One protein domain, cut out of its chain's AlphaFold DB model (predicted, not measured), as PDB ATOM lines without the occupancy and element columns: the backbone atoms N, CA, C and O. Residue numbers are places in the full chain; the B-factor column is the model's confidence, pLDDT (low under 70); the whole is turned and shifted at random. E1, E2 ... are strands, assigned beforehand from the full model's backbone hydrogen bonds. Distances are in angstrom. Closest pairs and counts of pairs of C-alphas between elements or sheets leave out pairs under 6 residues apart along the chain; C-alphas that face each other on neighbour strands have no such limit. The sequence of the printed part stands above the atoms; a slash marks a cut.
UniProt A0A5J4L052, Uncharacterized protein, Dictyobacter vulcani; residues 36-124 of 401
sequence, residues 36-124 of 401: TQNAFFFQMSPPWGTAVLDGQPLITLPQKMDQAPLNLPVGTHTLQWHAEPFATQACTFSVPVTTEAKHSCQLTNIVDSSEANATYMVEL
ATOM      1  N   THR A  36     155.132 166.026 288.567       58.59
ATOM      2  CA  THR A  36     155.023 166.962 287.452       58.59
ATOM      3  C   THR A  36     156.064 168.058 287.630       58.59
ATOM      4  O   THR A  36     155.988 168.821 288.593       58.59
ATOM      5  N   GLN A  37     157.018 168.141 286.697       71.75
ATOM      6  CA  GLN A  37     158.068 169.167 286.596       71.75
ATOM      7  C   GLN A  37     157.486 170.528 286.177       71.75
ATOM      8  O   GLN A  37     157.825 171.087 285.133       71.75
ATOM      9  N   ASN A  38     156.540 171.022 286.971       87.31
ATOM     10  CA  ASN A  38     155.663 172.126 286.604       87.31
ATOM     11  C   ASN A  38     155.695 173.262 287.633       87.31
ATOM     12  O   ASN A  38     154.873 174.166 287.533       87.31
ATOM     13  N   ALA A  39     156.605 173.209 288.608       91.25
ATOM     14  CA  ALA A  39     156.730 174.190 289.676       91.25
ATOM     15  C   ALA A  39     157.763 175.268 289.312       91.25
ATOM     16  O   ALA A  39     158.921 174.957 289.018       91.25
ATOM     17  N   PHE A  40     157.347 176.535 289.358       93.31
ATOM     18  CA  PHE A  40     158.169 177.676 288.956       93.31
ATOM     19  C   PHE A  40     158.229 178.766 290.030       93.31
ATOM     20  O   PHE A  40     157.203 179.200 290.562       93.31
ATOM     21  N   PHE A  41     159.442 179.242 290.290       93.69
ATOM     22  CA  PHE A  41     159.734 180.522 290.927       93.69
ATOM     23  C   PHE A  41     160.180 181.523 289.864       93.69
ATOM     24  O   PHE A  41     160.605 181.144 288.774       93.69
ATOM     25  N   PHE A  42     160.085 182.809 290.166       93.88
ATOM     26  CA  PHE A  42     160.399 183.872 289.221       93.88
ATOM     27  C   PHE A  42     161.311 184.894 289.874       93.88
ATOM     28  O   PHE A  42     160.973 185.470 290.906       93.88
ATOM     29  N   GLN A  43     162.428 185.183 289.227       92.69
ATOM     30  CA  GLN A  43     163.411 186.124 289.730       92.69
ATOM     31  C   GLN A  43     163.528 187.302 288.772       92.69
ATOM     32  O   GLN A  43     164.228 187.270 287.761       92.69
ATOM     33  N   MET A  44     162.755 188.344 289.072       93.75
ATOM     34  CA  MET A  44     162.605 189.505 288.203       93.75
ATOM     35  C   MET A  44     163.515 190.646 288.650       93.75
ATOM     36  O   MET A  44     163.668 190.904 289.844       93.75
ATOM     37  N   SER A  45     164.089 191.350 287.674       92.88
ATOM     38  CA  SER A  45     164.911 192.533 287.907       92.88
ATOM     39  C   SER A  45     164.510 193.677 286.956       92.88
ATOM     40  O   SER A  45     164.335 193.424 285.759       92.88
ATOM     41  N   PRO A  46     164.362 194.927 287.446       94.94
ATOM     42  CA  PRO A  46     164.388 195.279 288.866       94.94
ATOM     43  C   PRO A  46     163.216 194.600 289.606       94.94
ATOM     44  O   PRO A  46     162.260 194.175 288.956       94.94
ATOM     45  N   PRO A  47     163.274 194.450 290.939       93.00
ATOM     46  CA  PRO A  47     162.297 193.638 291.666       93.00
ATOM     47  C   PRO A  47     160.976 194.364 291.952       93.00
ATOM     48  O   PRO A  47     160.059 193.770 292.515       93.00
ATOM     49  N   TRP A  48     160.852 195.635 291.560       93.31
ATOM     50  CA  TRP A  48     159.561 196.311 291.466       93.31
ATOM     51  C   TRP A  48     158.980 196.127 290.065       93.31
ATOM     52  O   TRP A  48     159.707 196.164 289.077       93.31
ATOM     53  N   GLY A  49     157.665 195.970 289.972       94.31
ATOM     54  CA  GLY A  49     156.979 195.827 288.697       94.31
ATOM     55  C   GLY A  49     155.805 194.870 288.778       94.31
ATOM     56  O   GLY A  49     155.391 194.446 289.860       94.31
ATOM     57  N   THR A  50     155.265 194.543 287.612       96.44
ATOM     58  CA  THR A  50     154.146 193.614 287.460       96.44
ATOM     59  C   THR A  50     154.445 192.595 286.374       96.44
ATOM     60  O   THR A  50     154.873 192.956 285.271       96.44
ATOM     61  N   ALA A  51     154.171 191.327 286.674       97.31
ATOM     62  CA  ALA A  51     154.306 190.228 285.730       97.31
ATOM     63  C   ALA A  51     152.971 189.934 285.038       97.31
ATOM     64  O   ALA A  51     151.913 189.962 285.665       97.31
ATOM     65  N   VAL A  52     153.036 189.608 283.753       98.31
ATOM     66  CA  VAL A  52     151.921 189.076 282.966       98.31
ATOM     67  C   VAL A  52     152.372 187.740 282.389       98.31
ATOM     68  O   VAL A  52     153.400 187.682 281.718       98.31
ATOM     69  N   LEU A  53     151.627 186.672 282.660       98.12
ATOM     70  CA  LEU A  53     151.888 185.328 282.150       98.12
ATOM     71  C   LEU A  53     150.742 184.922 281.227       98.12
ATOM     72  O   LEU A  53     149.584 184.934 281.634       98.12
ATOM     73  N   ASP A  54     151.055 184.623 279.969       97.88
ATOM     74  CA  ASP A  54     150.077 184.247 278.935       97.88
ATOM     75  C   ASP A  54     148.934 185.263 278.767       97.88
ATOM     76  O   ASP A  54     147.772 184.921 278.545       97.88
ATOM     77  N   GLY A  55     149.268 186.549 278.902       97.69
ATOM     78  CA  GLY A  55     148.307 187.652 278.829       97.69
ATOM     79  C   GLY A  55     147.497 187.882 280.111       97.69
ATOM     80  O   GLY A  55     146.676 188.795 280.135       97.69
ATOM     81  N   GLN A  56     147.729 187.108 281.177       97.75
ATOM     82  CA  GLN A  56     147.064 187.273 282.472       97.75
ATOM     83  C   GLN A  56     147.998 187.920 283.505       97.75
ATOM     84  O   GLN A  56     149.116 187.440 283.701       97.75
ATOM     85  N   PRO A  57     147.579 188.997 284.194       97.25
ATOM     86  CA  PRO A  57     148.389 189.604 285.243       97.25
ATOM     87  C   PRO A  57     148.544 188.646 286.431       97.25
ATOM     88  O   PRO A  57     147.563 188.099 286.938       97.25
ATOM     89  N   LEU A  58     149.776 188.471 286.907       95.31
ATOM     90  CA  LEU A  58     150.063 187.690 288.106       95.31
ATOM     91  C   LEU A  58     149.940 188.583 289.345       95.31
ATOM     92  O   LEU A  58     150.690 189.542 289.506       95.31
ATOM     93  N   ILE A  59     148.997 188.250 290.232       90.94
ATOM     94  CA  ILE A  59     148.777 188.976 291.498       90.94
ATOM     95  C   ILE A  59     149.925 188.710 292.476       90.94
ATOM     96  O   ILE A  59     150.389 189.609 293.174       90.94
ATOM     97  N   THR A  60     150.383 187.463 292.522       87.56
ATOM     98  CA  THR A  60     151.499 187.020 293.353       87.56
ATOM     99  C   THR A  60     152.520 186.345 292.465       87.56
ATOM    100  O   THR A  60     152.193 185.396 291.751       87.56
ATOM    101  N   LEU A  61     153.754 186.822 292.535       90.00
ATOM    102  CA  LEU A  61     154.876 186.217 291.848       90.00
ATOM    103  C   LEU A  61     155.737 185.513 292.905       90.00
ATOM    104  O   LEU A  61     156.300 186.210 293.749       90.00
ATOM    105  N   PRO A  62     155.796 184.171 292.935       90.56
ATOM    106  CA  PRO A  62     156.607 183.473 293.920       90.56
ATOM    107  C   PRO A  62     158.086 183.686 293.576       90.56
ATOM    108  O   PRO A  62     158.571 183.208 292.554       90.56
ATOM    109  N   GLN A  63     158.777 184.455 294.412       85.56
ATOM    110  CA  GLN A  63     160.187 184.826 294.242       85.56
ATOM    111  C   GLN A  63     161.101 184.051 295.195       85.56
ATOM    112  O   GLN A  63     162.292 183.933 294.937       85.56
ATOM    113  N   LYS A  64     160.553 183.538 296.302       81.06
ATOM    114  CA  LYS A  64     161.319 182.908 297.378       81.06
ATOM    115  C   LYS A  64     160.933 181.447 297.564       81.06
ATOM    116  O   LYS A  64     159.766 181.096 297.431       81.06
ATOM    117  N   MET A  65     161.899 180.625 297.975       77.88
ATOM    118  CA  MET A  65     161.694 179.191 298.229       77.88
ATOM    119  C   MET A  65     160.760 178.884 299.414       77.88
ATOM    120  O   MET A  65     160.283 177.762 299.527       77.88
ATOM    121  N   ASP A  66     160.480 179.855 300.289       81.75
ATOM    122  CA  ASP A  66     159.486 179.728 301.366       81.75
ATOM    123  C   ASP A  66     158.043 180.008 300.895       81.75
ATOM    124  O   ASP A  66     157.092 179.821 301.655       81.75
ATOM    125  N   GLN A  67     157.862 180.438 299.642       85.75
ATOM    126  CA  GLN A  67     156.560 180.624 299.008       85.75
ATOM    127  C   GLN A  67     156.156 179.371 298.225       85.75
ATOM    128  O   GLN A  67     156.996 178.614 297.746       85.75
ATOM    129  N   ALA A  68     154.850 179.163 298.045       89.19
ATOM    130  CA  ALA A  68     154.371 178.102 297.166       89.19
ATOM    131  C   ALA A  68     154.749 178.426 295.703       89.19
ATOM    132  O   ALA A  68     154.396 179.514 295.231       89.19
ATOM    133  N   PRO A  69     155.438 177.522 294.978       92.25
ATOM    134  CA  PRO A  69     155.780 177.753 293.579       92.25
ATOM    135  C   PRO A  69     154.519 177.791 292.709       92.25
ATOM    136  O   PRO A  69     153.489 177.190 293.032       92.25
ATOM    137  N   LEU A  70     154.603 178.480 291.571       93.50
ATOM    138  CA  LEU A  70     153.513 178.530 290.606       93.50
ATOM    139  C   LEU A  70     153.512 177.243 289.783       93.50
ATOM    140  O   LEU A  70     154.485 176.957 289.087       93.50
ATOM    141  N   ASN A  71     152.415 176.489 289.846       92.94
ATOM    142  CA  ASN A  71     152.230 175.310 289.008       92.94
ATOM    143  C   ASN A  71     151.621 175.700 287.661       92.94
ATOM    144  O   ASN A  71     150.522 176.257 287.623       92.94
ATOM    145  N   LEU A  72     152.316 175.390 286.569       93.62
ATOM    146  CA  LEU A  72     151.871 175.716 285.213       93.62
ATOM    147  C   LEU A  72     151.371 174.476 284.457       93.62
ATOM    148  O   LEU A  72     151.890 173.372 284.659       93.62
ATOM    149  N   PRO A  73     150.339 174.616 283.603       94.12
ATOM    150  CA  PRO A  73     149.909 173.528 282.735       94.12
ATOM    151  C   PRO A  73     150.983 173.215 281.684       94.12
ATOM    152  O   PRO A  73     151.858 174.024 281.414       94.12
ATOM    153  N   VAL A  74     150.903 172.036 281.066       92.88
ATOM    154  CA  VAL A  74     151.777 171.682 279.936       92.88
ATOM    155  C   VAL A  74     151.505 172.632 278.767       92.88
ATOM    156  O   VAL A  74     150.349 172.824 278.384       92.88
ATOM    157  N   GLY A  75     152.558 173.195 278.177       93.88
ATOM    158  CA  GLY A  75     152.440 174.151 277.078       93.88
ATOM    159  C   GLY A  75     153.638 175.087 276.945       93.88
ATOM    160  O   GLY A  75     154.656 174.926 277.612       93.88
ATOM    161  N   THR A  76     153.512 176.065 276.049       96.38
ATOM    162  CA  THR A  76     154.461 177.177 275.917       96.38
ATOM    163  C   THR A  76     153.881 178.394 276.611       96.38
ATOM    164  O   THR A  76     152.757 178.790 276.308       96.38
ATOM    165  N   HIS A  77     154.676 179.004 277.480       97.50
ATOM    166  CA  HIS A  77     154.300 180.162 278.266       97.50
ATOM    167  C   HIS A  77     155.074 181.397 277.827       97.50
ATOM    168  O   HIS A  77     156.249 181.311 277.463       97.50
ATOM    169  N   THR A  78     154.415 182.549 277.881       98.19
ATOM    170  CA  THR A  78     155.011 183.863 277.634       98.19
ATOM    171  C   THR A  78     154.941 184.696 278.902       98.19
ATOM    172  O   THR A  78     153.857 185.055 279.356       98.19
ATOM    173  N   LEU A  79     156.105 185.035 279.448       98.31
ATOM    174  CA  LEU A  79     156.252 185.933 280.584       98.31
ATOM    175  C   LEU A  79     156.592 187.336 280.082       98.31
ATOM    176  O   LEU A  79     157.527 187.507 279.302       98.31
ATOM    177  N   GLN A  80     155.866 188.340 280.562       98.38
ATOM    178  CA  GLN A  80     156.163 189.754 280.354       98.38
ATOM    179  C   GLN A  80     156.361 190.443 281.703       98.38
ATOM    180  O   GLN A  80     155.578 190.245 282.631       98.38
ATOM    181  N   TRP A  81     157.385 191.284 281.801       97.88
ATOM    182  CA  TRP A  81     157.719 192.048 282.997       97.88
ATOM    183  C   TRP A  81     157.683 193.541 282.699       97.88
ATOM    184  O   TRP A  81     158.423 194.037 281.845       97.88
ATOM    185  N   HIS A  82     156.819 194.246 283.425       97.69
ATOM    186  CA  HIS A  82     156.629 195.685 283.306       97.69
ATOM    187  C   HIS A  82     157.163 196.350 284.572       97.69
ATOM    188  O   HIS A  82     156.584 196.192 285.647       97.69
ATOM    189  N   ALA A  83     158.266 197.082 284.448       96.56
ATOM    190  CA  ALA A  83     158.931 197.715 285.576       96.56
ATOM    191  C   ALA A  83     159.454 199.093 285.185       96.56
ATOM    192  O   ALA A  83     160.600 199.248 284.772       96.56
ATOM    193  N   GLU A  84     158.604 200.109 285.320       96.50
ATOM    194  CA  GLU A  84     159.008 201.487 285.053       96.50
ATOM    195  C   GLU A  84     160.237 201.881 285.895       96.50
ATOM    196  O   GLU A  84     160.330 201.486 287.062       96.50
ATOM    197  N   PRO A  85     161.182 202.658 285.342       97.06
ATOM    198  CA  PRO A  85     161.164 203.267 284.010       97.06
ATOM    199  C   PRO A  85     161.905 202.445 282.934       97.06
ATOM    200  O   PRO A  85     162.396 202.996 281.943       97.06
ATOM    201  N   PHE A  86     162.060 201.135 283.141       97.50
ATOM    202  CA  PHE A  86     162.641 200.239 282.147       97.50
ATOM    203  C   PHE A  86     161.609 199.847 281.093       97.50
ATOM    204  O   PHE A  86     160.414 199.741 281.368       97.50
ATOM    205  N   ALA A  87     162.090 199.577 279.880       97.06
ATOM    206  CA  ALA A  87     161.247 198.995 278.849       97.06
ATOM    207  C   ALA A  87     160.701 197.632 279.302       97.06
ATOM    208  O   ALA A  87     161.358 196.893 280.040       97.06
ATOM    209  N   THR A  88     159.507 197.290 278.818       97.50
ATOM    210  CA  THR A  88     158.919 195.970 279.062       97.50
ATOM    211  C   THR A  88     159.830 194.889 278.502       97.50
ATOM    212  O   THR A  88     160.260 194.962 277.349       97.50
ATOM    213  N   GLN A  89     160.102 193.876 279.314       97.75
ATOM    214  CA  GLN A  89     160.838 192.694 278.892       97.75
ATOM    215  C   GLN A  89     159.877 191.529 278.709       97.75
ATOM    216  O   GLN A  89     158.860 191.445 279.397       97.75
ATOM    217  N   ALA A  90     160.198 190.622 277.794       97.88
ATOM    218  CA  ALA A  90     159.412 189.421 277.582       97.88
ATOM    219  C   ALA A  90     160.313 188.236 277.253       97.88
ATOM    220  O   ALA A  90     161.350 188.395 276.606       97.88
ATOM    221  N   CYS A  91     159.901 187.051 277.683       98.12
ATOM    222  CA  CYS A  91     160.546 185.800 277.324       98.12
ATOM    223  C   CYS A  91     159.524 184.657 277.297       98.12
ATOM    224  O   CYS A  91     158.396 184.785 277.771       98.12
ATOM    225  N   THR A  92     159.919 183.540 276.704       97.94
ATOM    226  CA  THR A  92     159.098 182.346 276.510       97.94
ATOM    227  C   THR A  92     159.812 181.114 277.040       97.94
ATOM    228  O   THR A  92     161.032 180.987 276.891       97.94
ATOM    229  N   PHE A  93     159.056 180.181 277.606       97.06
ATOM    230  CA  PHE A  93     159.552 178.882 278.059       97.06
ATOM    231  C   PHE A  93     158.474 177.803 277.915       97.06
ATOM    232  O   PHE A  93     157.303 178.130 277.741       97.06
ATOM    233  N   SER A  94     158.847 176.523 277.948       95.62
ATOM    234  CA  SER A  94     157.903 175.400 277.852       95.62
ATOM    235  C   SER A  94     157.817 174.573 279.131       95.62
ATOM    236  O   SER A  94     158.791 174.450 279.872       95.62
ATOM    237  N   VAL A  95     156.657 173.950 279.328       93.75
ATOM    238  CA  VAL A  95     156.356 172.991 280.394       93.75
ATOM    239  C   VAL A  95     155.928 171.670 279.741       93.75
ATOM    240  O   VAL A  95     154.975 171.684 278.957       93.75
ATOM    241  N   PRO A  96     156.589 170.532 280.027       91.44
ATOM    242  CA  PRO A  96     157.775 170.413 280.876       91.44
ATOM    243  C   PRO A  96     158.995 171.125 280.264       91.44
ATOM    244  O   PRO A  96     159.067 171.354 279.050       91.44
ATOM    245  N   VAL A  97     159.960 171.477 281.116       90.31
ATOM    246  CA  VAL A  97     161.222 172.079 280.673       90.31
ATOM    247  C   VAL A  97     162.077 170.988 280.035       90.31
ATOM    248  O   VAL A  97     162.682 170.171 280.725       90.31
ATOM    249  N   THR A  98     162.129 170.961 278.704       87.06
ATOM    250  CA  THR A  98     162.994 170.042 277.954       87.06
ATOM    251  C   THR A  98     164.206 170.779 277.396       87.06
ATOM    252  O   THR A  98     164.147 171.977 277.111       87.06
ATOM    253  N   THR A  99     165.310 170.058 277.208       82.75
ATOM    254  CA  THR A  99     166.527 170.580 276.562       82.75
ATOM    255  C   THR A  99     166.339 170.840 275.066       82.75
ATOM    256  O   THR A  99     167.109 171.587 274.471       82.75
ATOM    257  N   GLU A 100     165.330 170.221 274.448       83.81
ATOM    258  CA  GLU A 100     165.005 170.366 273.024       83.81
ATOM    259  C   GLU A 100     164.178 171.627 272.732       83.81
ATOM    260  O   GLU A 100     164.212 172.156 271.618       83.81
ATOM    261  N   ALA A 101     163.424 172.116 273.719       81.06
ATOM    262  CA  ALA A 101     162.596 173.298 273.559       81.06
ATOM    263  C   ALA A 101     163.448 174.576 273.484       81.06
ATOM    264  O   ALA A 101     164.400 174.783 274.238       81.06
ATOM    265  N   LYS A 102     163.076 175.472 272.563       86.56
ATOM    266  CA  LYS A 102     163.683 176.802 272.451       86.56
ATOM    267  C   LYS A 102     163.087 177.727 273.508       86.56
ATOM    268  O   LYS A 102     162.059 178.362 273.272       86.56
ATOM    269  N   HIS A 103     163.749 177.813 274.653       92.56
ATOM    270  CA  HIS A 103     163.448 178.809 275.681       92.56
ATOM    271  C   HIS A 103     164.193 180.110 275.375       92.56
ATOM    272  O   HIS A 103     165.344 180.085 274.941       92.56
ATOM    273  N   SER A 104     163.538 181.248 275.595       96.38
ATOM    274  CA  SER A 104     164.202 182.557 275.630       96.38
ATOM    275  C   SER A 104     164.356 183.094 277.052       96.38
ATOM    276  O   SER A 104     165.153 184.003 277.260       96.38
ATOM    277  N   CYS A 105     163.639 182.537 278.035       96.31
ATOM    278  CA  CYS A 105     163.926 182.781 279.449       96.31
ATOM    279  C   CYS A 105     165.181 182.011 279.882       96.31
ATOM    280  O   CYS A 105     165.475 180.940 279.344       96.31
ATOM    281  N   GLN A 106     165.885 182.523 280.889       94.25
ATOM    282  CA  GLN A 106     166.894 181.749 281.608       94.25
ATOM    283  C   GLN A 106     166.177 180.877 282.643       94.25
ATOM    284  O   GLN A 106     165.369 181.376 283.424       94.25
ATOM    285  N   LEU A 107     166.419 179.565 282.593       93.44
ATOM    286  CA  LEU A 107     165.792 178.587 283.479       93.44
ATOM    287  C   LEU A 107     166.873 177.888 284.296       93.44
ATOM    288  O   LEU A 107     167.721 177.190 283.736       93.44
ATOM    289  N   THR A 108     166.821 178.039 285.615       91.69
ATOM    290  CA  THR A 108     167.758 177.388 286.537       91.69
ATOM    291  C   THR A 108     167.012 176.363 287.370       91.69
ATOM    292  O   THR A 108     166.027 176.689 288.024       91.69
ATOM    293  N   ASN A 109     167.459 175.108 287.344       90.25
ATOM    294  CA  ASN A 109     166.888 174.079 288.204       90.25
ATOM    295  C   ASN A 109     167.295 174.357 289.660       90.25
ATOM    296  O   ASN A 109     168.484 174.448 289.970       90.25
ATOM    297  N   ILE A 110     166.304 174.510 290.531       86.00
ATOM    298  CA  ILE A 110     166.479 174.575 291.975       86.00
ATOM    299  C   ILE A 110     166.316 173.139 292.466       86.00
ATOM    300  O   ILE A 110     165.200 172.632 292.587       86.00
ATOM    301  N   VAL A 111     167.442 172.464 292.684       73.94
ATOM    302  CA  VAL A 111     167.441 171.094 293.194       73.94
ATOM    303  C   VAL A 111     166.993 171.140 294.650       73.94
ATOM    304  O   VAL A 111     167.749 171.586 295.514       73.94
ATOM    305  N   ASP A 112     165.777 170.674 294.928       63.03
ATOM    306  CA  ASP A 112     165.458 170.201 296.270       63.03
ATOM    307  C   ASP A 112     166.056 168.797 296.419       63.03
ATOM    308  O   ASP A 112     165.984 167.971 295.509       63.03
ATOM    309  N   SER A 113     166.680 168.535 297.562       54.72
ATOM    310  CA  SER A 113     167.375 167.282 297.888       54.72
ATOM    311  C   SER A 113     166.509 166.019 297.734       54.72
ATOM    312  O   SER A 113     167.038 164.909 297.681       54.72
ATOM    313  N   SER A 114     165.186 166.172 297.627       55.69
ATOM    314  CA  SER A 114     164.263 165.121 297.214       55.69
ATOM    315  C   SER A 114     164.011 165.190 295.702       55.69
ATOM    316  O   SER A 114     163.193 165.984 295.241       55.69
ATOM    317  N   GLU A 115     164.662 164.312 294.938       54.78
ATOM    318  CA  GLU A 115     164.643 164.198 293.463       54.78
ATOM    319  C   GLU A 115     163.253 164.045 292.796       54.78
ATOM    320  O   GLU A 115     163.157 163.846 291.586       54.78
ATOM    321  N   ALA A 116     162.153 164.125 293.548       55.62
ATOM    322  CA  ALA A 116     160.814 163.901 293.031       55.62
ATOM    323  C   ALA A 116     160.273 165.088 292.214       55.62
ATOM    324  O   ALA A 116     159.692 164.842 291.169       55.62
ATOM    325  N   ASN A 117     160.476 166.355 292.598       65.94
ATOM    326  CA  ASN A 117     159.836 167.498 291.920       65.94
ATOM    327  C   ASN A 117     160.863 168.539 291.453       65.94
ATOM    328  O   ASN A 117     161.276 169.400 292.229       65.94
ATOM    329  N   ALA A 118     161.253 168.497 290.173       69.56
ATOM    330  CA  ALA A 118     162.089 169.551 289.601       69.56
ATOM    331  C   ALA A 118     161.358 170.899 289.685       69.56
ATOM    332  O   ALA A 118     160.269 171.059 289.126       69.56
ATOM    333  N   THR A 119     161.973 171.855 290.376       88.19
ATOM    334  CA  THR A 119     161.484 173.228 290.491       88.19
ATOM    335  C   THR A 119     162.433 174.146 289.735       88.19
ATOM    336  O   THR A 119     163.648 173.980 289.813       88.19
ATOM    337  N   TYR A 120     161.900 175.100 288.977       91.94
ATOM    338  CA  TYR A 120     162.712 175.989 288.145       91.94
ATOM    339  C   TYR A 120     162.600 177.440 288.600       91.94
ATOM    340  O   TYR A 120     161.507 177.922 288.886       91.94
ATOM    341  N   MET A 121     163.725 178.150 288.613       92.94
ATOM    342  CA  MET A 121     163.765 179.607 288.640       92.94
ATOM    343  C   MET A 121     163.681 180.133 287.210       92.94
ATOM    344  O   MET A 121     164.478 179.731 286.361       92.94
ATOM    345  N   VAL A 122     162.727 181.025 286.949       95.00
ATOM    346  CA  VAL A 122     162.564 181.723 285.672       95.00
ATOM    347  C   VAL A 122     163.130 183.134 285.787       95.00
ATOM    348  O   VAL A 122     162.666 183.942 286.594       95.00
ATOM    349  N   GLU A 123     164.088 183.447 284.924       94.88
ATOM    350  CA  GLU A 123     164.738 184.750 284.803       94.88
ATOM    351  C   GLU A 123     164.580 185.306 283.379       94.88
ATOM    352  O   GLU A 123     164.524 184.574 282.384       94.88
ATOM    353  N   LEU A 124     164.529 186.635 283.265       95.38
ATOM    354  CA  LEU A 124     164.557 187.310 281.968       95.38
ATOM    355  C   LEU A 124     165.967 187.225 281.361       95.38
ATOM    356  O   LEU A 124     166.955 187.318 282.089       95.38
TER     357      LEU A 124
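Overview. This is residues 36 to 124 of the 401 residues of an uncharacterized protein of Dictyobacter vulcani (UniProt A0A5J4L052). With little regular structure, two small three-stranded sheets, E1-E6-E5 and E2-E3-E4, lie partly face to face as a small sandwich, with one long loop, residues 54 to 74, between E2 and E3. The printed part has 89 residues with strands E1 to E6, 34 residues, and no named helix: all strand. Order E1-E6-E5 is mixed, E2-E3-E4 antiparallel. It is compact, radius of gyration of the C-alphas 12.7 A, spanning 40 by 29 by 19 A.

Along the chain. E1 is residues 39 to 43, from C-alpha (156.730, 174.190, 289.676); E2 50 to 53; E3 75 to 82, 22.8 A; E4 89 to 95, 20.3 A; E5 106 to 110; E6 119 to 123, ending at (164.738, 184.750, 284.803).

Arrangement. E1 and E6 are parallel; N 41 and O 120 are 2.8 A apart. E5 and E6, a hairpin, have N 110 and O 119 at 2.8 A. E2, E3 and E4 form a meander, each the antiparallel neighbour of the one before: N 52 and O 80 are 2.9 A apart, N 77 and O 93 2.8 A. E1 and E3 are apart.

Size, cuts and confidence. The printed part has no cut. The E2 to E3 link, 21 residues, is long. Residues 36 and 112 to 118 have pLDDT under 70.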